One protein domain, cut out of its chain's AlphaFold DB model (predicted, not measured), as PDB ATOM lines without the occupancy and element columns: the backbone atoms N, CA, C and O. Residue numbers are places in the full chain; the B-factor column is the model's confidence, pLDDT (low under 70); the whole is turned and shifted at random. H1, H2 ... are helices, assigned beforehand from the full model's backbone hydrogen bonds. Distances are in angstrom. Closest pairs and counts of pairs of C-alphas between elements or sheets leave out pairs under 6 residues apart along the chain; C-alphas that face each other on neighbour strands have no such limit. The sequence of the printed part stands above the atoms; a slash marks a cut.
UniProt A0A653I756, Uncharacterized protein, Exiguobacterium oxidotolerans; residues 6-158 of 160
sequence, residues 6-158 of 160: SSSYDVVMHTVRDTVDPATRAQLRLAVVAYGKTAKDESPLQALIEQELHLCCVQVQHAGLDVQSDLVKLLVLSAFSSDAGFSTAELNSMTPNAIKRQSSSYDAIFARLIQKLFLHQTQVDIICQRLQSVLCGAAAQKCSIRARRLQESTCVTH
ATOM      1  N   SER A   6     155.892 173.093 149.284       95.75
ATOM      2  CA  SER A   6     157.066 172.235 149.453       95.75
ATOM      3  C   SER A   6     156.871 170.828 148.883       95.75
ATOM      4  O   SER A   6     157.752 170.343 148.185       95.75
ATOM      5  N   SER A   7     155.712 170.202 149.112       94.31
ATOM      6  CA  SER A   7     155.402 168.873 148.576       94.31
ATOM      7  C   SER A   7     155.191 168.910 147.064       94.31
ATOM      8  O   SER A   7     155.607 167.993 146.361       94.31
ATOM      9  N   SER A   8     154.578 169.979 146.551       94.25
ATOM     10  CA  SER A   8     154.424 170.182 145.106       94.25
ATOM     11  C   SER A   8     155.786 170.392 144.438       94.25
ATOM     12  O   SER A   8     156.032 169.838 143.372       94.25
ATOM     13  N   TYR A   9     156.696 171.123 145.093       95.81
ATOM     14  CA  TYR A   9     158.079 171.287 144.642       95.81
ATOM     15  C   TYR A   9     158.809 169.945 144.557       95.81
ATOM     16  O   TYR A   9     159.431 169.673 143.537       95.81
ATOM     17  N   ASP A  10     158.681 169.090 145.576       94.06
ATOM     18  CA  ASP A  10     159.334 167.772 145.590       94.06
ATOM     19  C   ASP A  10     158.887 166.884 144.423       94.06
ATOM     20  O   ASP A  10     159.674 166.118 143.881       94.06
ATOM     21  N   VAL A  11     157.635 167.009 143.982       91.50
ATOM     22  CA  VAL A  11     157.154 166.311 142.781       91.50
ATOM     23  C   VAL A  11     157.729 166.943 141.514       91.50
ATOM     24  O   VAL A  11     158.242 166.241 140.645       91.50
ATOM     25  N   VAL A  12     157.655 168.270 141.416       91.50
ATOM     26  CA  VAL A  12     158.063 169.049 140.240       91.50
ATOM     27  C   VAL A  12     159.561 168.936 139.959       91.50
ATOM     28  O   VAL A  12     159.952 168.812 138.800       91.50
ATOM     29  N   MET A  13     160.409 168.939 140.991       89.50
ATOM     30  CA  MET A  13     161.868 168.896 140.834       89.50
ATOM     31  C   MET A  13     162.363 167.600 140.175       89.50
ATOM     32  O   MET A  13     163.442 167.587 139.585       89.50
ATOM     33  N   HIS A  14     161.579 166.521 140.237       85.06
ATOM     34  CA  HIS A  14     161.880 165.248 139.576       85.06
ATOM     35  C   HIS A  14     161.307 165.138 138.159       85.06
ATOM     36  O   HIS A  14     161.645 164.209 137.431       85.06
ATOM     37  N   THR A  15     160.443 166.069 137.756       81.94
ATOM     38  CA  THR A  15     159.760 166.059 136.455       81.94
ATOM     39  C   THR A  15     160.065 167.304 135.626       81.94
ATOM     40  O   THR A  15     159.362 167.568 134.647       81.94
ATOM     41  N   VAL A  16     161.071 168.096 136.022       68.44
ATOM     42  CA  VAL A  16     161.412 169.367 135.369       68.44
ATOM     43  C   VAL A  16     161.637 169.139 133.879       68.44
ATOM     44  O   VAL A  16     162.455 168.318 133.477       68.44
ATOM     45  N   ARG A  17     160.857 169.857 133.069       72.19
ATOM     46  CA  ARG A  17     160.945 169.859 131.608       72.19
ATOM     47  C   ARG A  17     161.783 171.048 131.160       72.19
ATOM     48  O   ARG A  17     161.738 172.086 131.815       72.19
ATOM     49  N   ASP A  18     162.445 170.917 130.014       67.19
ATOM     50  CA  ASP A  18     163.295 171.976 129.448       67.19
ATOM     51  C   ASP A  18     162.523 173.274 129.169       67.19
ATOM     52  O   ASP A  18     163.072 174.370 129.266       67.19
ATOM     53  N   THR A  19     161.228 173.171 128.848       71.44
ATOM     54  CA  THR A  19     160.366 174.327 128.597       71.44
ATOM     55  C   THR A  19     158.955 174.117 129.141       71.44
ATOM     56  O   THR A  19     158.341 173.058 128.999       71.44
ATOM     57  N   VAL A  20     158.437 175.162 129.783       83.38
ATOM     58  CA  VAL A  20     157.051 175.290 130.242       83.38
ATOM     59  C   VAL A  20     156.641 176.734 129.981       83.38
ATOM     60  O   VAL A  20     157.425 177.642 130.249       83.38
ATOM     61  N   ASP A  21     155.442 176.957 129.454       89.06
ATOM     62  CA  ASP A  21     154.924 178.311 129.253       89.06
ATOM     63  C   ASP A  21     154.275 178.850 130.538       89.06
ATOM     64  O   ASP A  21     153.698 178.076 131.306       89.06
ATOM     65  N   PRO A  22     154.301 180.169 130.792       91.81
ATOM     66  CA  PRO A  22     153.509 180.787 131.850       91.81
ATOM     67  C   PRO A  22     152.008 180.559 131.677       91.81
ATOM     68  O   PRO A  22     151.457 180.666 130.581       91.81
ATOM     69  N   ALA A  23     151.319 180.308 132.790       93.62
ATOM     70  CA  ALA A  23     149.865 180.228 132.792       93.62
ATOM     71  C   ALA A  23     149.242 181.563 132.359       93.62
ATOM     72  O   ALA A  23     149.607 182.632 132.849       93.62
ATOM     73  N   THR A  24     148.240 181.511 131.487       94.88
ATOM     74  CA  THR A  24     147.504 182.704 131.054       94.88
ATOM     75  C   THR A  24     146.484 183.151 132.102       94.88
ATOM     76  O   THR A  24     145.955 182.355 132.884       94.88
ATOM     77  N   ARG A  25     146.102 184.436 132.065       93.56
ATOM     78  CA  ARG A  25     145.008 184.963 132.905       93.56
ATOM     79  C   ARG A  25     143.690 184.208 132.686       93.56
ATOM     80  O   ARG A  25     142.926 184.035 133.633       93.56
ATOM     81  N   ALA A  26     143.416 183.757 131.461       94.31
ATOM     82  CA  ALA A  26     142.209 182.994 131.142       94.31
ATOM     83  C   ALA A  26     142.197 181.627 131.847       94.31
ATOM     84  O   ALA A  26     141.207 181.285 132.493       94.31
ATOM     85  N   GLN A  27     143.315 180.891 131.801       95.31
ATOM     86  CA  GLN A  27     143.473 179.629 132.534       95.31
ATOM     87  C   GLN A  27     143.332 179.838 134.045       95.31
ATOM     88  O   GLN A  27     142.604 179.097 134.704       95.31
ATOM     89  N   LEU A  28     143.945 180.896 134.588       95.19
ATOM     90  CA  LEU A  28     143.817 181.244 136.002       95.19
ATOM     91  C   LEU A  28     142.364 181.533 136.398       95.19
ATOM     92  O   LEU A  28     141.895 181.042 137.423       95.19
ATOM     93  N   ARG A  29     141.625 182.281 135.573       94.31
ATOM     94  CA  ARG A  29     140.206 182.574 135.817       94.31
ATOM     95  C   ARG A  29     139.370 181.300 135.884       94.31
ATOM     96  O   ARG A  29     138.562 181.159 136.801       94.31
ATOM     97  N   LEU A  30     139.576 180.369 134.952       93.00
ATOM     98  CA  LEU A  30     138.890 179.073 134.960       93.00
ATOM     99  C   LEU A  30     139.211 178.280 136.234       93.00
ATOM    100  O   LEU A  30     138.301 177.763 136.882       93.00
ATOM    101  N   ALA A  31     140.481 178.257 136.642       93.19
ATOM    102  CA  ALA A  31     140.913 177.575 137.857       93.19
ATOM    103  C   ALA A  31     140.295 178.168 139.133       93.19
ATOM    104  O   ALA A  31     139.843 177.421 140.000       93.19
ATOM    105  N   VAL A  32     140.208 179.497 139.231       91.94
ATOM    106  CA  VAL A  32     139.550 180.195 140.349       91.94
ATOM    107  C   VAL A  32     138.061 179.851 140.419       91.94
ATOM    108  O   VAL A  32     137.550 179.567 141.498       91.94
ATOM    109  N   VAL A  33     137.358 179.830 139.283       90.56
ATOM    110  CA  VAL A  33     135.920 179.498 139.223       90.56
ATOM    111  C   VAL A  33     135.642 178.037 139.602       90.56
ATOM    112  O   VAL A  33     134.572 177.736 140.148       90.56
ATOM    113  N   ALA A  34     136.582 177.139 139.303       89.06
ATOM    114  CA  ALA A  34     136.515 175.714 139.620       89.06
ATOM    115  C   ALA A  34     136.983 175.377 141.049       89.06
ATOM    116  O   ALA A  34     136.768 174.254 141.521       89.06
ATOM    117  N   TYR A  35     137.619 176.322 141.747       86.31
ATOM    118  CA  TYR A  35     138.149 176.094 143.085       86.31
ATOM    119  C   TYR A  35     137.025 175.783 144.084       86.31
ATOM    120  O   TYR A  35     136.025 176.494 144.167       86.31
ATOM    121  N   GLY A  36     137.177 174.684 144.828       77.31
ATOM    122  CA  GLY A  36     136.168 174.186 145.768       77.31
ATOM    123  C   GLY A  36     135.033 173.362 145.141       77.31
ATOM    124  O   GLY A  36     134.235 172.806 145.887       77.31
ATOM    125  N   LYS A  37     134.970 173.247 143.805       79.12
ATOM    126  CA  LYS A  37     133.963 172.440 143.079       79.12
ATOM    127  C   LYS A  37     134.495 171.100 142.564       79.12
ATOM    128  O   LYS A  37     133.714 170.248 142.161       79.12
ATOM    129  N   THR A  38     135.812 170.938 142.540       69.38
ATOM    130  CA  THR A  38     136.523 169.763 142.020       69.38
ATOM    131  C   THR A  38     137.148 168.956 143.156       69.38
ATOM    132  O   THR A  38     137.396 169.486 144.247       69.38
ATOM    133  N   ALA A  39     137.401 167.667 142.906       63.19
ATOM    134  CA  ALA A  39     138.183 166.835 143.812       63.19
ATOM    135  C   ALA A  39     139.582 167.443 144.019       63.19
ATOM    136  O   ALA A  39     140.118 168.142 143.160       63.19
ATOM    137  N   LYS A  40     140.162 167.222 145.202       63.22
ATOM    138  CA  LYS A  40     141.354 167.954 145.664       63.22
ATOM    139  C   LYS A  40     142.577 167.733 144.766       63.22
ATOM    140  O   LYS A  40     143.311 168.689 144.533       63.22
ATOM    141  N   ASP A  41     142.734 166.517 144.254       56.91
ATOM    142  CA  ASP A  41     143.918 166.074 143.507       56.91
ATOM    143  C   ASP A  41     143.841 166.407 142.007       56.91
ATOM    144  O   ASP A  41     144.837 166.331 141.298       56.91
ATOM    145  N   GLU A  42     142.677 166.870 141.543       67.50
ATOM    146  CA  GLU A  42     142.428 167.316 140.164       67.50
ATOM    147  C   GLU A  42     142.169 168.824 140.089       67.50
ATOM    148  O   GLU A  42     141.635 169.336 139.103       67.50
ATOM    149  N   SER A  43     142.498 169.568 141.151       85.12
ATOM    150  CA  SER A  43     142.214 170.997 141.187       85.12
ATOM    151  C   SER A  43     142.984 171.710 140.070       85.12
ATOM    152  O   SER A  43     144.217 171.711 140.094       85.12
ATOM    153  N   PRO A  44     142.310 172.413 139.139       92.00
ATOM    154  CA  PRO A  44     143.014 173.156 138.097       92.00
ATOM    155  C   PRO A  44     143.958 174.210 138.683       92.00
ATOM    156  O   PRO A  44     144.997 174.507 138.107       92.00
ATOM    157  N   LEU A  45     143.641 174.739 139.873       93.00
ATOM    158  CA  LEU A  45     144.519 175.668 140.580       93.00
ATOM    159  C   LEU A  45     145.811 174.991 141.061       93.00
ATOM    160  O   LEU A  45     146.866 175.612 140.996       93.00
ATOM    161  N   GLN A  46     145.745 173.730 141.499       93.00
ATOM    162  CA  GLN A  46     146.925 172.946 141.870       93.00
ATOM    163  C   GLN A  46     147.855 172.761 140.662       93.00
ATOM    164  O   GLN A  46     149.053 173.006 140.776       93.00
ATOM    165  N   ALA A  47     147.296 172.431 139.494       92.31
ATOM    166  CA  ALA A  47     148.068 172.298 138.259       92.31
ATOM    167  C   ALA A  47     148.775 173.609 137.869       92.31
ATOM    168  O   ALA A  47     149.939 173.587 137.477       92.31
ATOM    169  N   LEU A  48     148.117 174.763 138.035       95.12
ATOM    170  CA  LEU A  48     148.746 176.063 137.771       95.12
ATOM    171  C   LEU A  48     149.865 176.405 138.768       95.12
ATOM    172  O   LEU A  48     150.838 177.052 138.390       95.12
ATOM    173  N   ILE A  49     149.747 175.975 140.028       95.38
ATOM    174  CA  ILE A  49     150.813 176.139 141.030       95.38
ATOM    175  C   ILE A  49     152.033 175.293 140.649       95.38
ATOM    176  O   ILE A  49     153.156 175.784 140.690       95.38
ATOM    177  N   GLU A  50     151.823 174.045 140.236       94.25
ATOM    178  CA  GLU A  50     152.897 173.161 139.765       94.25
ATOM    179  C   GLU A  50     153.554 173.671 138.484       94.25
ATOM    180  O   GLU A  50     154.776 173.643 138.367       94.25
ATOM    181  N   GLN A  51     152.766 174.214 137.557       94.50
ATOM    182  CA  GLN A  51     153.278 174.872 136.358       94.50
ATOM    183  C   GLN A  51     154.177 176.070 136.708       94.50
ATOM    184  O   GLN A  51     155.253 176.226 136.132       94.50
ATOM    185  N   GLU A  52     153.787 176.891 137.687       96.50
ATOM    186  CA  GLU A  52     154.623 177.995 138.172       96.50
ATOM    187  C   GLU A  52     155.906 177.496 138.857       96.50
ATOM    188  O   GLU A  52     156.982 178.060 138.654       96.50
ATOM    189  N   LEU A  53     155.823 176.419 139.642       96.50
ATOM    190  CA  LEU A  53     156.994 175.787 140.256       96.50
ATOM    191  C   LEU A  53     157.958 175.244 139.197       96.50
ATOM    192  O   LEU A  53     159.168 175.420 139.341       96.50
ATOM    193  N   HIS A  54     157.444 174.650 138.117       95.38
ATOM    194  CA  HIS A  54     158.259 174.221 136.982       95.38
ATOM    195  C   HIS A  54     159.020 175.395 136.375       95.38
ATOM    196  O   HIS A  54     160.234 175.310 136.209       95.38
ATOM    197  N   LEU A  55     158.331 176.509 136.112       95.44
ATOM    198  CA  LEU A  55     158.967 177.726 135.607       95.44
ATOM    199  C   LEU A  55     160.074 178.206 136.548       95.44
ATOM    200  O   LEU A  55     161.167 178.526 136.091       95.44
ATOM    201  N   CYS A  56     159.828 178.215 137.860       95.81
ATOM    202  CA  CYS A  56     160.847 178.572 138.846       95.81
ATOM    203  C   CYS A  56     162.071 177.647 138.778       95.81
ATOM    204  O   CYS A  56     163.198 178.141 138.792       95.81
ATOM    205  N   CYS A  57     161.861 176.332 138.673       95.12
ATOM    206  CA  CYS A  57     162.944 175.351 138.564       95.12
ATOM    207  C   CYS A  57     163.776 175.569 137.295       95.12
ATOM    208  O   CYS A  57     164.999 175.610 137.383       95.12
ATOM    209  N   VAL A  58     163.130 175.816 136.152       93.56
ATOM    210  CA  VAL A  58     163.817 176.144 134.890       93.56
ATOM    211  C   VAL A  58     164.673 177.406 135.044       93.56
ATOM    212  O   VAL A  58     165.834 177.420 134.645       93.56
ATOM    213  N   GLN A  59     164.150 178.463 135.678       93.94
ATOM    214  CA  GLN A  59     164.919 179.698 135.899       93.94
ATOM    215  C   GLN A  59     166.153 179.482 136.782       93.94
ATOM    216  O   GLN A  59     167.207 180.066 136.538       93.94
ATOM    217  N   VAL A  60     166.023 178.644 137.805       93.44
ATOM    218  CA  VAL A  60     167.114 178.277 138.713       93.44
ATOM    219  C   VAL A  60     168.169 177.427 137.996       93.44
ATOM    220  O   VAL A  60     169.358 177.708 138.130       93.44
ATOM    221  N   GLN A  61     167.754 176.449 137.184       92.12
ATOM    222  CA  GLN A  61     168.667 175.632 136.376       92.12
ATOM    223  C   GLN A  61     169.421 176.472 135.346       92.12
ATOM    224  O   GLN A  61     170.631 176.327 135.208       92.12
ATOM    225  N   HIS A  62     168.743 177.405 134.670       91.56
ATOM    226  CA  HIS A  62     169.392 178.351 133.756       91.56
ATOM    227  C   HIS A  62     170.419 179.249 134.455       91.56
ATOM    228  O   HIS A  62     171.379 179.686 133.825       91.56
ATOM    229  N   ALA A  63     170.245 179.515 135.752       91.25
ATOM    230  CA  ALA A  63     171.232 180.218 136.566       91.25
ATOM    231  C   ALA A  63     172.382 179.310 137.054       91.25
ATOM    232  O   ALA A  63     173.278 179.795 137.737       91.25
ATOM    233  N   GLY A  64     172.376 178.015 136.718       91.19
ATOM    234  CA  GLY A  64     173.406 177.047 137.105       91.19
ATOM    235  C   GLY A  64     173.271 176.510 138.531       91.19
ATOM    236  O   GLY A  64     174.237 175.972 139.069       91.19
ATOM    237  N   LEU A  65     172.107 176.666 139.164       91.25
ATOM    238  CA  LEU A  65     171.852 176.177 140.518       91.25
ATOM    239  C   LEU A  65     171.191 174.792 140.497       91.25
ATOM    240  O   LEU A  65     170.338 174.507 139.656       91.25
ATOM    241  N   ASP A  66     171.545 173.952 141.471       91.88
ATOM    242  CA  ASP A  66     170.970 172.614 141.622       91.88
ATOM    243  C   ASP A  66     169.575 172.663 142.265       91.88
ATOM    244  O   ASP A  66     169.423 173.012 143.436       91.88
ATOM    245  N   VAL A  67     168.551 172.266 141.507       92.81
ATOM    246  CA  VAL A  67     167.154 172.184 141.971       92.81
ATOM    247  C   VAL A  67     166.924 171.124 143.048       92.81
ATOM    248  O   VAL A  67     165.892 171.156 143.706       92.81
ATOM    249  N   GLN A  68     167.858 170.199 143.265       92.56
ATOM    250  CA  GLN A  68     167.773 169.228 144.359       92.56
ATOM    251  C   GLN A  68     168.299 169.792 145.690       92.56
ATOM    252  O   GLN A  68     168.141 169.166 146.738       92.56
ATOM    253  N   SER A  69     168.910 170.982 145.685       91.81
ATOM    254  CA  SER A  69     169.415 171.621 146.900       91.81
ATOM    255  C   SER A  69     168.280 172.161 147.774       91.81
ATOM    256  O   SER A  69     167.451 172.957 147.330       91.81
ATOM    257  N   ASP A  70     168.303 171.828 149.069       91.38
ATOM    258  CA  ASP A  70     167.361 172.354 150.070       91.38
ATOM    259  C   ASP A  70     167.361 173.897 150.132       91.38
ATOM    260  O   ASP A  70     166.325 174.528 150.365       91.38
ATOM    261  N   LEU A  71     168.517 174.524 149.893       90.75
ATOM    262  CA  LEU A  71     168.662 175.982 149.856       90.75
ATOM    263  C   LEU A  71     167.931 176.572 148.645       90.75
ATOM    264  O   LEU A  71     167.219 177.571 148.758       90.75
ATOM    265  N   VAL A  72     168.065 175.919 147.493       92.06
ATOM    266  CA  VAL A  72     167.389 176.305 146.253       92.06
ATOM    267  C   VAL A  72     165.884 176.093 146.366       92.06
ATOM    268  O   VAL A  72     165.119 176.984 145.992       92.06
ATOM    269  N   LYS A  73     165.446 174.981 146.964       94.94
ATOM    270  CA  LYS A  73     164.041 174.757 147.311       94.94
ATOM    271  C   LYS A  73     163.502 175.922 148.129       94.94
ATOM    272  O   LYS A  73     162.486 176.507 147.763       94.94
ATOM    273  N   LEU A  74     164.191 176.322 149.198       94.06
ATOM    274  CA  LEU A  74     163.761 177.449 150.026       94.06
ATOM    275  C   LEU A  74     163.691 178.770 149.241       94.06
ATOM    276  O   LEU A  74     162.718 179.517 149.379       94.06
ATOM    277  N   LEU A  75     164.679 179.039 148.384       93.38
ATOM    278  CA  LEU A  75     164.680 180.199 147.491       93.38
ATOM    279  C   LEU A  75     163.444 180.196 146.582       93.38
ATOM    280  O   LEU A  75     162.773 181.225 146.483       93.38
ATOM    281  N   VAL A  76     163.093 179.051 145.991       95.25
ATOM    282  CA  VAL A  76     161.905 178.914 145.137       95.25
ATOM    283  C   VAL A  76     160.615 179.113 145.927       95.25
ATOM    284  O   VAL A  76     159.782 179.924 145.527       95.25
ATOM    285  N   LEU A  77     160.453 178.448 147.075       95.75
ATOM    286  CA  LEU A  77     159.251 178.592 147.909       95.75
ATOM    287  C   LEU A  77     159.031 180.049 148.335       95.75
ATOM    288  O   LEU A  77     157.905 180.548 148.298       95.75
ATOM    289  N   SER A  78     160.108 180.766 148.663       94.50
ATOM    290  CA  SER A  78     160.029 182.177 149.052       94.50
ATOM    291  C   SER A  78     159.532 183.103 147.932       94.50
ATOM    292  O   SER A  78     159.043 184.197 148.208       94.50
ATOM    293  N   ALA A  79     159.632 182.715 146.656       94.81
ATOM    294  CA  ALA A  79     159.177 183.546 145.534       94.81
ATOM    295  C   ALA A  79     157.644 183.618 145.416       94.81
ATOM    296  O   ALA A  79     157.099 184.583 144.867       94.81
ATOM    297  N   PHE A  80     156.944 182.644 146.002       94.94
ATOM    298  CA  PHE A  80     155.484 182.628 146.124       94.94
ATOM    299  C   PHE A  80     154.973 183.543 147.246       94.94
ATOM    300  O   PHE A  80     153.765 183.660 147.456       94.94
ATOM    301  N   SER A  81     155.877 184.218 147.956       90.56
ATOM    302  CA  SER A  81     155.562 185.279 148.902       90.56
ATOM    303  C   SER A  81     155.728 186.665 148.266       90.56
ATOM    304  O   SER A  81     156.375 186.855 147.228       90.56
ATOM    305  N   SER A  82     155.111 187.667 148.889       80.88
ATOM    306  CA  SER A  82     155.322 189.081 148.565       80.88
ATOM    307  C   SER A  82     156.578 189.664 149.218       80.88
ATOM    308  O   SER A  82     156.927 190.804 148.928       80.88
ATOM    309  N   ASP A  83     157.228 188.926 150.121       82.50
ATOM    310  CA  ASP A  83     158.457 189.375 150.777       82.50
ATOM    311  C   ASP A  83     159.666 189.410 149.825       82.50
ATOM    312  O   ASP A  83     159.638 188.894 148.703       82.50
ATOM    313  N   ALA A  84     160.746 190.049 150.281       75.62
ATOM    314  CA  ALA A  84     161.997 190.162 149.536       75.62
ATOM    315  C   ALA A  84     162.750 188.823 149.395       75.62
ATOM    316  O   ALA A  84     163.661 188.729 148.568       75.62
ATOM    317  N   GLY A  85     162.328 187.776 150.110       84.44
ATOM    318  CA  GLY A  85     163.051 186.521 150.265       84.44
ATOM    319  C   GLY A  85     164.256 186.671 151.186       84.44
ATOM    320  O   GLY A  85     164.303 187.560 152.035       84.44
ATOM    321  N   PHE A  86     165.236 185.796 150.988       84.38
ATOM    322  CA  PHE A  86     166.476 185.778 151.755       84.38
ATOM    323  C   PHE A  86     167.627 186.382 150.957       84.38
ATOM    324  O   PHE A  86     167.725 186.202 149.738       84.38
ATOM    325  N   SER A  87     168.531 187.055 151.658       83.56
ATOM    326  CA  SER A  87     169.853 187.370 151.131       83.56
ATOM    327  C   SER A  87     170.701 186.104 150.990       83.56
ATOM    328  O   SER A  87     170.458 185.070 151.614       83.56
ATOM    329  N   THR A  88     171.745 186.198 150.173       78.81
ATOM    330  CA  THR A  88     172.693 185.100 149.953       78.81
ATOM    331  C   THR A  88     173.449 184.743 151.234       78.81
ATOM    332  O   THR A  88     173.629 183.566 151.532       78.81
ATOM    333  N   ALA A  89     173.801 185.743 152.049       83.38
ATOM    334  CA  ALA A  89     174.427 185.546 153.355       83.38
ATOM    335  C   ALA A  89     173.503 184.832 154.358       83.38
ATOM    336  O   ALA A  89     173.946 183.939 155.084       83.38
ATOM    337  N   GLU A  90     172.212 185.180 154.384       86.50
ATOM    338  CA  GLU A  90     171.232 184.483 155.225       86.50
ATOM    339  C   GLU A  90     171.093 183.026 154.795       86.50
ATOM    340  O   GLU A  90     171.204 182.142 155.634       86.50
ATOM    341  N   LEU A  91     170.930 182.756 153.497       84.19
ATOM    342  CA  LEU A  91     170.804 181.386 152.991       84.19
ATOM    343  C   LEU A  91     172.033 180.529 153.321       84.19
ATOM    344  O   LEU A  91     171.882 179.414 153.816       84.19
ATOM    345  N   ASN A  92     173.238 181.062 153.115       82.62
ATOM    346  CA  ASN A  92     174.485 180.328 153.343       82.62
ATOM    347  C   ASN A  92     174.800 180.092 154.832       82.62
ATOM    348  O   ASN A  92     175.563 179.187 155.156       82.62
ATOM    349  N   SER A  93     174.227 180.887 155.742       87.12
ATOM    350  CA  SER A  93     174.410 180.728 157.194       87.12
ATOM    351  C   SER A  93     173.336 179.859 157.858       87.12
ATOM    352  O   SER A  93     173.444 179.540 159.046       87.12
ATOM    353  N   MET A  94     172.298 179.449 157.122       91.56
ATOM    354  CA  MET A  94     171.221 178.637 157.682       91.56
ATOM    355  C   MET A  94     171.640 177.187 157.912       91.56
ATOM    356  O   MET A  94     172.156 176.495 157.040       91.56
ATOM    357  N   THR A  95     171.300 176.683 159.097       91.56
ATOM    358  CA  THR A  95     171.383 175.248 159.381       91.56
ATOM    359  C   THR A  95     170.290 174.477 158.625       91.56
ATOM    360  O   THR A  95     169.213 175.028 158.377       91.56
ATOM    361  N   PRO A  96     170.470 173.169 158.354       90.31
ATOM    362  CA  PRO A  96     169.435 172.350 157.709       90.31
ATOM    363  C   PRO A  96     168.082 172.377 158.440       90.31
ATOM    364  O   PRO A  96     167.017 172.398 157.824       90.31
ATOM    365  N   ASN A  97     168.102 172.438 159.775       92.50
ATOM    366  CA  ASN A  97     166.884 172.558 160.579       92.50
ATOM    367  C   ASN A  97     166.205 173.923 160.414       92.50
ATOM    368  O   ASN A  97     164.975 173.995 160.417       92.50
ATOM    369  N   ALA A  98     166.982 175.000 160.269       93.12
ATOM    370  CA  ALA A  98     166.439 176.318 159.963       93.12
ATOM    371  C   ALA A  98     165.778 176.325 158.578       93.12
ATOM    372  O   ALA A  98     164.648 176.794 158.469       93.12
ATOM    373  N   ILE A  99     166.411 175.712 157.571       91.38
ATOM    374  CA  ILE A  99     165.845 175.582 156.220       91.38
ATOM    375  C   ILE A  99     164.494 174.857 156.266       91.38
ATOM    376  O   ILE A  99     163.489 175.414 155.829       91.38
ATOM    377  N   LYS A 100     164.419 173.681 156.907       92.19
ATOM    378  CA  LYS A 100     163.162 172.917 157.055       92.19
ATOM    379  C   LYS A 100     162.046 173.719 157.732       92.19
ATOM    380  O   LYS A 100     160.887 173.669 157.309       92.19
ATOM    381  N   ARG A 101     162.384 174.475 158.785       94.25
ATOM    382  CA  ARG A 101     161.429 175.355 159.479       94.25
ATOM    383  C   ARG A 101     160.929 176.467 158.564       94.25
ATOM    384  O   ARG A 101     159.727 176.718 158.534       94.25
ATOM    385  N   GLN A 102     161.819 177.099 157.802       94.38
ATOM    386  CA  GLN A 102     161.436 178.152 156.865       94.38
ATOM    387  C   GLN A 102     160.574 177.610 155.720       94.38
ATOM    388  O   GLN A 102     159.547 178.209 155.414       94.38
ATOM    389  N   SER A 103     160.891 176.440 155.158       93.25
ATOM    390  CA  SER A 103     160.038 175.790 154.150       93.25
ATOM    391  C   SER A 103     158.616 175.561 154.672       93.25
ATOM    392  O   SER A 103     157.648 175.918 154.004       93.25
ATOM    393  N   SER A 104     158.490 175.063 155.907       94.44
ATOM    394  CA  SER A 104     157.186 174.864 156.562       94.44
ATOM    395  C   SER A 104     156.444 176.188 156.802       94.44
ATOM    396  O   SER A 104     155.217 176.253 156.704       94.44
ATOM    397  N   SER A 105     157.178 177.265 157.099       94.75
ATOM    398  CA  SER A 105     156.615 178.612 157.228       94.75
ATOM    399  C   SER A 105     156.028 179.099 155.901       94.75
ATOM    400  O   SER A 105     154.887 179.560 155.871       94.75
ATOM    401  N   TYR A 106     156.748 178.929 154.788       95.12
ATOM    402  CA  TYR A 106     156.250 179.308 153.463       95.12
ATOM    403  C   TYR A 106     155.042 178.489 153.019       95.12
ATOM    404  O   TYR A 106     154.121 179.060 152.436       95.12
ATOM    405  N   ASP A 107     154.974 177.204 153.370       95.00
ATOM    406  CA  ASP A 107     153.756 176.414 153.172       95.00
ATOM    407  C   ASP A 107     152.560 177.029 153.900       95.00
ATOM    408  O   ASP A 107     151.491 177.210 153.313       95.00
ATOM    409  N   ALA A 108     152.736 177.397 155.171       94.62
ATOM    410  CA  ALA A 108     151.679 178.008 155.967       94.62
ATOM    411  C   ALA A 108     151.287 179.402 155.447       94.62
ATOM    412  O   ALA A 108     150.097 179.732 155.410       94.62
ATOM    413  N   ILE A 109     152.261 180.220 155.031       93.69
ATOM    414  CA  ILE A 109     152.038 181.547 154.438       93.69
ATOM    415  C   ILE A 109     151.233 181.411 153.147       93.69
ATOM    416  O   ILE A 109     150.208 182.080 152.992       93.69
ATOM    417  N   PHE A 110     151.650 180.518 152.249       94.25
ATOM    418  CA  PHE A 110     150.987 180.304 150.971       94.25
ATOM    419  C   PHE A 110     149.581 179.721 151.152       94.25
ATOM    420  O   PHE A 110     148.614 180.249 150.599       94.25
ATOM    421  N   ALA A 111     149.416 178.710 152.008       92.69
ATOM    422  CA  ALA A 111     148.101 178.154 152.325       92.69
ATOM    423  C   ALA A 111     147.152 179.220 152.894       92.69
ATOM    424  O   ALA A 111     145.984 179.292 152.504       92.69
ATOM    425  N   ARG A 112     147.655 180.101 153.769       92.12
ATOM    426  CA  ARG A 112     146.884 181.216 154.330       92.12
ATOM    427  C   ARG A 112     146.539 182.267 153.277       92.12
ATOM    428  O   ARG A 112     145.440 182.816 153.337       92.12
ATOM    429  N   LEU A 113     147.434 182.550 152.331       90.94
ATOM    430  CA  LEU A 113     147.146 183.414 151.185       90.94
ATOM    431  C   LEU A 113     145.965 182.849 150.391       90.94
ATOM    432  O   LEU A 113     144.965 183.547 150.237       90.94
ATOM    433  N   ILE A 114     146.040 181.583 149.967       91.00
ATOM    434  CA  ILE A 114     144.952 180.930 149.231       91.00
ATOM    435  C   ILE A 114     143.660 180.963 150.050       91.00
ATOM    436  O   ILE A 114     142.636 181.431 149.562       91.00
ATOM    437  N   GLN A 115     143.697 180.548 151.315       89.88
ATOM    438  CA  GLN A 115     142.509 180.556 152.166       89.88
ATOM    439  C   GLN A 115     141.872 181.950 152.238       89.88
ATOM    440  O   GLN A 115     140.676 182.074 152.002       89.88
ATOM    441  N   LYS A 116     142.657 183.005 152.494       89.44
ATOM    442  CA  LYS A 116     142.155 184.387 152.575       89.44
ATOM    443  C   LYS A 116     141.519 184.869 151.274       89.44
ATOM    444  O   LYS A 116     140.526 185.588 151.332       89.44
ATOM    445  N   LEU A 117     142.075 184.487 150.125       89.56
ATOM    446  CA  LEU A 117     141.540 184.874 148.818       89.56
ATOM    447  C   LEU A 117     140.139 184.304 148.570       89.56
ATOM    448  O   LEU A 117     139.303 184.981 147.980       89.56
ATOM    449  N   PHE A 118     139.876 183.087 149.046       87.81
ATOM    450  CA  PHE A 118     138.610 182.392 148.810       87.81
ATOM    451  C   PHE A 118     137.617 182.474 149.982       87.81
ATOM    452  O   PHE A 118     136.443 182.164 149.798       87.81
ATOM    453  N   LEU A 119     138.045 182.920 151.170       84.50
ATOM    454  CA  LEU A 119     137.195 182.994 152.367       84.50
ATOM    455  C   LEU A 119     136.090 184.061 152.261       84.50
ATOM    456  O   LEU A 119     134.995 183.856 152.774       84.50
ATOM    457  N   HIS A 120     136.352 185.194 151.603       71.81
ATOM    458  CA  HIS A 120     135.481 186.377 151.668       71.81
ATOM    459  C   HIS A 120     134.549 186.577 150.458       71.81
ATOM    460  O   HIS A 120     134.214 187.718 150.156       71.81
ATOM    461  N   GLN A 121     134.152 185.515 149.737       63.69
ATOM    462  CA  GLN A 121     133.352 185.614 148.490       63.69
ATOM    463  C   GLN A 121     133.822 186.755 147.567       63.69
ATOM    464  O   GLN A 121     133.045 187.514 146.988       63.69
ATOM    465  N   THR A 122     135.140 186.920 147.482       72.56
ATOM    466  CA  THR A 122     135.755 188.000 146.725       72.56
ATOM    467  C   THR A 122     135.501 187.770 145.235       72.56
ATOM    468  O   THR A 122     135.509 186.627 144.773       72.56
ATOM    469  N   GLN A 123     135.253 188.838 144.469       87.25
ATOM    470  CA  GLN A 123     135.000 188.714 143.032       87.25
ATOM    471  C   GLN A 123     136.142 187.954 142.347       87.25
ATOM    472  O   GLN A 123     137.316 188.209 142.623       87.25
ATOM    473  N   VAL A 124     135.790 187.056 141.424       90.06
ATOM    474  CA  VAL A 124     136.741 186.199 140.693       90.06
ATOM    475  C   VAL A 124     137.898 187.009 140.108       90.06
ATOM    476  O   VAL A 124     139.046 186.589 140.212       90.06
ATOM    477  N   ASP A 125     137.622 188.189 139.550       89.62
ATOM    478  CA  ASP A 125     138.650 189.064 138.979       89.62
ATOM    479  C   ASP A 125     139.670 189.569 140.002       89.62
ATOM    480  O   ASP A 125     140.862 189.594 139.707       89.62
ATOM    481  N   ILE A 126     139.234 189.900 141.218       90.19
ATOM    482  CA  ILE A 126     140.126 190.346 142.294       90.19
ATOM    483  C   ILE A 126     141.003 189.180 142.768       90.19
ATOM    484  O   ILE A 126     142.200 189.361 142.999       90.19
ATOM    485  N   ILE A 127     140.435 187.974 142.887       91.94
ATOM    486  CA  ILE A 127     141.205 186.765 143.218       91.94
ATOM    487  C   ILE A 127     142.245 186.506 142.122       91.94
ATOM    488  O   ILE A 127     143.417 186.311 142.438       91.94
ATOM    489  N   CYS A 128     141.845 186.570 140.847       93.06
ATOM    490  CA  CYS A 128     142.756 186.412 139.713       93.06
ATOM    491  C   CYS A 128     143.893 187.430 139.774       93.06
ATOM    492  O   CYS A 128     145.050 187.034 139.750       93.06
ATOM    493  N   GLN A 129     143.584 188.718 139.930       91.81
ATOM    494  CA  GLN A 129     144.591 189.777 139.996       91.81
ATOM    495  C   GLN A 129     145.601 189.537 141.125       91.81
ATOM    496  O   GLN A 129     146.802 189.716 140.934       91.81
ATOM    497  N   ARG A 130     145.136 189.098 142.300       91.88
ATOM    498  CA  ARG A 130     146.029 188.778 143.419       91.88
ATOM    499  C   ARG A 130     146.874 187.540 143.142       91.88
ATOM    500  O   ARG A 130     148.070 187.563 143.414       91.88
ATOM    501  N   LEU A 131     146.295 186.489 142.567       93.31
ATOM    502  CA  LEU A 131     147.038 185.284 142.194       93.31
ATOM    503  C   LEU A 131     148.060 185.549 141.081       93.31
ATOM    504  O   LEU A 131     149.135 184.974 141.129       93.31
ATOM    505  N   GLN A 132     147.806 186.471 140.152       93.88
ATOM    506  CA  GLN A 132     148.785 186.874 139.129       93.88
ATOM    507  C   GLN A 132     150.056 187.517 139.710       93.88
ATOM    508  O   GLN A 132     151.051 187.619 139.010       93.88
ATOM    509  N   SER A 133     150.053 187.953 140.975       92.19
ATOM    510  CA  SER A 133     151.267 188.472 141.632       92.19
ATOM    511  C   SER A 133     152.241 187.378 142.102       92.19
ATOM    512  O   SER A 133     153.368 187.675 142.517       92.19
ATOM    513  N   VAL A 134     151.797 186.117 142.064       93.75
ATOM    514  CA  VAL A 134     152.550 184.930 142.499       93.75
ATOM    515  C   VAL A 134     152.536 183.797 141.468       93.75
ATOM    516  O   VAL A 134     153.440 182.979 141.483       93.75
ATOM    517  N   LEU A 135     151.556 183.755 140.567       95.00
ATOM    518  CA  LEU A 135     151.448 182.821 139.442       95.00
ATOM    519  C   LEU A 135     151.629 183.565 138.109       95.00
ATOM    520  O   LEU A 135     151.887 184.768 138.091       95.00
ATOM    521  N   CYS A 136     151.431 182.869 136.987       94.81
ATOM    522  CA  CYS A 136     151.511 183.435 135.635       94.81
ATOM    523  C   CYS A 136     152.908 183.991 135.294       94.81
ATOM    524  O   CYS A 136     153.029 184.992 134.590       94.81
ATOM    525  N   GLY A 137     153.961 183.349 135.798       94.81
ATOM    526  CA  GLY A 137     155.363 183.724 135.618       94.81
ATOM    527  C   GLY A 137     155.894 184.710 136.661       94.81
ATOM    528  O   GLY A 137     157.088 185.010 136.653       94.81
ATOM    529  N   ALA A 138     155.055 185.223 137.564       95.44
ATOM    530  CA  ALA A 138     155.480 186.211 138.550       95.44
ATOM    531  C   ALA A 138     156.473 185.643 139.578       95.44
ATOM    532  O   ALA A 138     157.482 186.290 139.876       95.44
ATOM    533  N   ALA A 139     156.227 184.444 140.117       96.19
ATOM    534  CA  ALA A 139     157.188 183.801 141.013       96.19
ATOM    535  C   ALA A 139     158.430 183.359 140.237       96.19
ATOM    536  O   ALA A 139     159.543 183.564 140.719       96.19
ATOM    537  N   ALA A 140     158.271 182.863 139.007       95.12
ATOM    538  CA  ALA A 140     159.402 182.495 138.160       95.12
ATOM    539  C   ALA A 140     160.342 183.681 137.890       95.12
ATOM    540  O   ALA A 140     161.560 183.549 138.010       95.12
ATOM    541  N   GLN A 141     159.796 184.866 137.613       95.06
ATOM    542  CA  GLN A 141     160.586 186.082 137.432       95.06
ATOM    543  C   GLN A 141     161.352 186.458 138.709       95.06
ATOM    544  O   GLN A 141     162.546 186.766 138.642       95.06
ATOM    545  N   LYS A 142     160.706 186.392 139.882       94.75
ATOM    546  CA  LYS A 142     161.385 186.610 141.173       94.75
ATOM    547  C   LYS A 142     162.492 185.578 141.400       94.75
ATOM    548  O   LYS A 142     163.591 185.962 141.800       94.75
ATOM    549  N   CYS A 143     162.228 184.302 141.118       93.44
ATOM    550  CA  CYS A 143     163.209 183.220 141.194       93.44
ATOM    551  C   CYS A 143     164.414 183.489 140.300       93.44
ATOM    552  O   CYS A 143     165.530 183.408 140.789       93.44
ATOM    553  N   SER A 144     164.209 183.888 139.044       93.94
ATOM    554  CA  SER A 144     165.292 184.213 138.106       93.94
ATOM    555  C   SER A 144     166.232 185.288 138.666       93.94
ATOM    556  O   SER A 144     167.452 185.122 138.683       93.94
ATOM    557  N   ILE A 145     165.667 186.367 139.222       91.88
ATOM    558  CA  ILE A 145     166.440 187.455 139.838       91.88
ATOM    559  C   ILE A 145     167.205 186.959 141.072       91.88
ATOM    560  O   ILE A 145     168.389 187.257 141.228       91.88
ATOM    561  N   ARG A 146     166.541 186.214 141.965       91.06
ATOM    562  CA  ARG A 146     167.150 185.702 143.206       91.06
ATOM    563  C   ARG A 146     168.236 184.664 142.922       91.06
ATOM    564  O   ARG A 146     169.297 184.725 143.532       91.06
ATOM    565  N   ALA A 147     167.994 183.763 141.976       91.56
ATOM    566  CA  ALA A 147     168.924 182.728 141.547       91.56
ATOM    567  C   ALA A 147     170.203 183.333 140.963       91.56
ATOM    568  O   ALA A 147     171.297 182.950 141.366       91.56
ATOM    569  N   ARG A 148     170.073 184.343 140.092       90.81
ATOM    570  CA  ARG A 148     171.226 185.059 139.536       90.81
ATOM    571  C   ARG A 148     172.072 185.718 140.625       90.81
ATOM    572  O   ARG A 148     173.276 185.519 140.656       90.81
ATOM    573  N   ARG A 149     171.439 186.424 141.568       87.75
ATOM    574  CA  ARG A 149     172.143 187.053 142.703       87.75
ATOM    575  C   ARG A 149     172.872 186.036 143.579       87.75
ATOM    576  O   ARG A 149     173.958 186.327 144.082       87.75
ATOM    577  N   LEU A 150     172.264 184.865 143.787       86.19
ATOM    578  CA  LEU A 150     172.887 183.770 144.523       86.19
ATOM    579  C   LEU A 150     174.124 183.256 143.790       86.19
ATOM    580  O   LEU A 150     175.192 183.230 144.392       86.19
ATOM    581  N   GLN A 151     174.004 182.954 142.497       86.69
ATOM    582  CA  GLN A 151     175.125 182.493 141.679       86.69
ATOM    583  C   GLN A 151     176.266 183.522 141.615       86.69
ATOM    584  O   GLN A 151     177.418 183.162 141.848       86.69
ATOM    585  N   GLU A 152     175.958 184.804 141.403       84.62
ATOM    586  CA  GLU A 152     176.946 185.893 141.408       84.62
ATOM    587  C   GLU A 152     177.702 185.958 142.744       84.62
ATOM    588  O   GLU A 152     178.929 186.050 142.765       84.62
ATOM    589  N   SER A 153     176.991 185.846 143.870       79.25
ATOM    590  CA  SER A 153     177.607 185.882 145.205       79.25
ATOM    591  C   SER A 153     178.535 184.690 145.457       79.25
ATOM    592  O   SER A 153     179.584 184.852 146.087       79.25
ATOM    593  N   THR A 154     178.176 183.502 144.963       71.44
ATOM    594  CA  THR A 154     178.999 182.290 145.085       71.44
ATOM    595  C   THR A 154     180.240 182.351 144.188       71.44
ATOM    596  O   THR A 154     181.321 181.952 144.608       71.44
ATOM    597  N   CYS A 155     180.133 182.920 142.984       65.81
ATOM    598  CA  CYS A 155     181.281 183.106 142.089       65.81
ATOM    599  C   CYS A 155     182.307 184.111 142.647       65.81
ATOM    600  O   CYS A 155     183.515 183.879 142.569       65.81
ATOM    601  N   VAL A 156     181.846 185.208 143.259       60.22
ATOM    602  CA  VAL A 156     182.730 186.227 143.859       60.22
ATOM    603  C   VAL A 156     183.505 185.673 145.061       60.22
ATOM    604  O   VAL A 156     184.668 186.020 145.252       60.22
ATOM    605  N   THR A 157     182.916 184.759 145.838       56.38
ATOM    606  CA  THR A 157     183.586 184.135 146.996       56.38
ATOM    607  C   THR A 157     184.646 183.092 146.627       56.38
ATOM    608  O   THR A 157     185.399 182.674 147.500       56.38
ATOM    609  N   HIS A 158     184.748 182.674 145.362       47.38
ATOM    610  CA  HIS A 158     185.784 181.744 144.880       47.38
ATOM    611  C   HIS A 158     186.916 182.423 144.095       47.38
ATOM    612  O   HIS A 158     187.832 181.746 143.639       47.38
TER     613      HIS A 158
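This is residues 6 to 158 of the 160 residues of an uncharacterized protein of Exiguobacterium oxidotolerans (UniProt A0A653I756). This is an elongated body of helices, with three long ones, H3, H6 and H8, running roughly along its length; H3 and H8 pack on each other, shifted lengthwise, and short H4 fills the space between that pair and H6. H2 and H7 pack together at the end where H3 begins and H6 ends, H5 lies toward the other end, and short H1 crosses the side between H3 and H6. The printed part has 153 residues with eight named helices, H1 to H8 in chain order, and no named strand, so its class is all helix. It is compact, with a radius of gyration of the C-alphas of 15.6 A, and spans 51 by 30 by 24 A.

H1, residues 6 to 12, touches residues 50 to 54 of H3, residues 44 to 62, about perpendicular at 74 degrees; their closest C-alphas, Val 12 and His 54, are 6.1 A apart. H2, residues 25 to 34, forms a helical hairpin with H3, at a steep tilt of 40 degrees, opposite ways; the closest C-alphas, Ala 31 and Pro 44, are 4.9 A apart. H3 touches H8, residues 138 to 156, with residues 52 to 60 alone, at a shallow tilt of 24 degrees, the same way; the closest C-alphas, Cys 56 and Ala 140, are 4.2 A apart. H4, residues 70 to 79, touches H8 at a steep tilt of 42 degrees, opposite ways, with C-alphas 79 and 139 closest at 4.9 A. H4 also touches residues 96 to 107 of H6, residues 96 to 119, at a shallow tilt of 24 degrees, the same way; the closest C-alphas, Leu 74 and Ser 103, are 5.8 A apart. H6 is apart from H3 and from H8. H5, residues 88 to 93, only just touches H8, with 3 pairs of C-alphas within 8 A; the closest are Thr 88 and Leu 150, 5.6 A apart. H7, residues 124 to 131, touches H2 at a steep tilt of 65 degrees, with C-alphas 29 and 128 closest at 6.0 A. In H1 to H8 every O i to N i+4 pair is within hydrogen-bond range.

H1 begins at C-alpha 6 (157.066, 172.235, 149.453). H3 is 27.2 A from first to last C-alpha, H6 34.4 A and H8 27.8 A. H6 begins at C-alpha 96 (169.435, 172.350, 157.709), and H8 ends at C-alpha 156 (182.730, 186.227, 143.859).

The C-alphas farthest apart, Gln 121 and His 158, are 52.7 A apart. The printed part has no cut. The link from H1 to H2, residues 13 to 24, is long; residues 37 to 42 stand free. Mean pLDDT of the printed part is 88.3, with residues 16, 18, 38 to 42, 121 and 155 to 158 under 70.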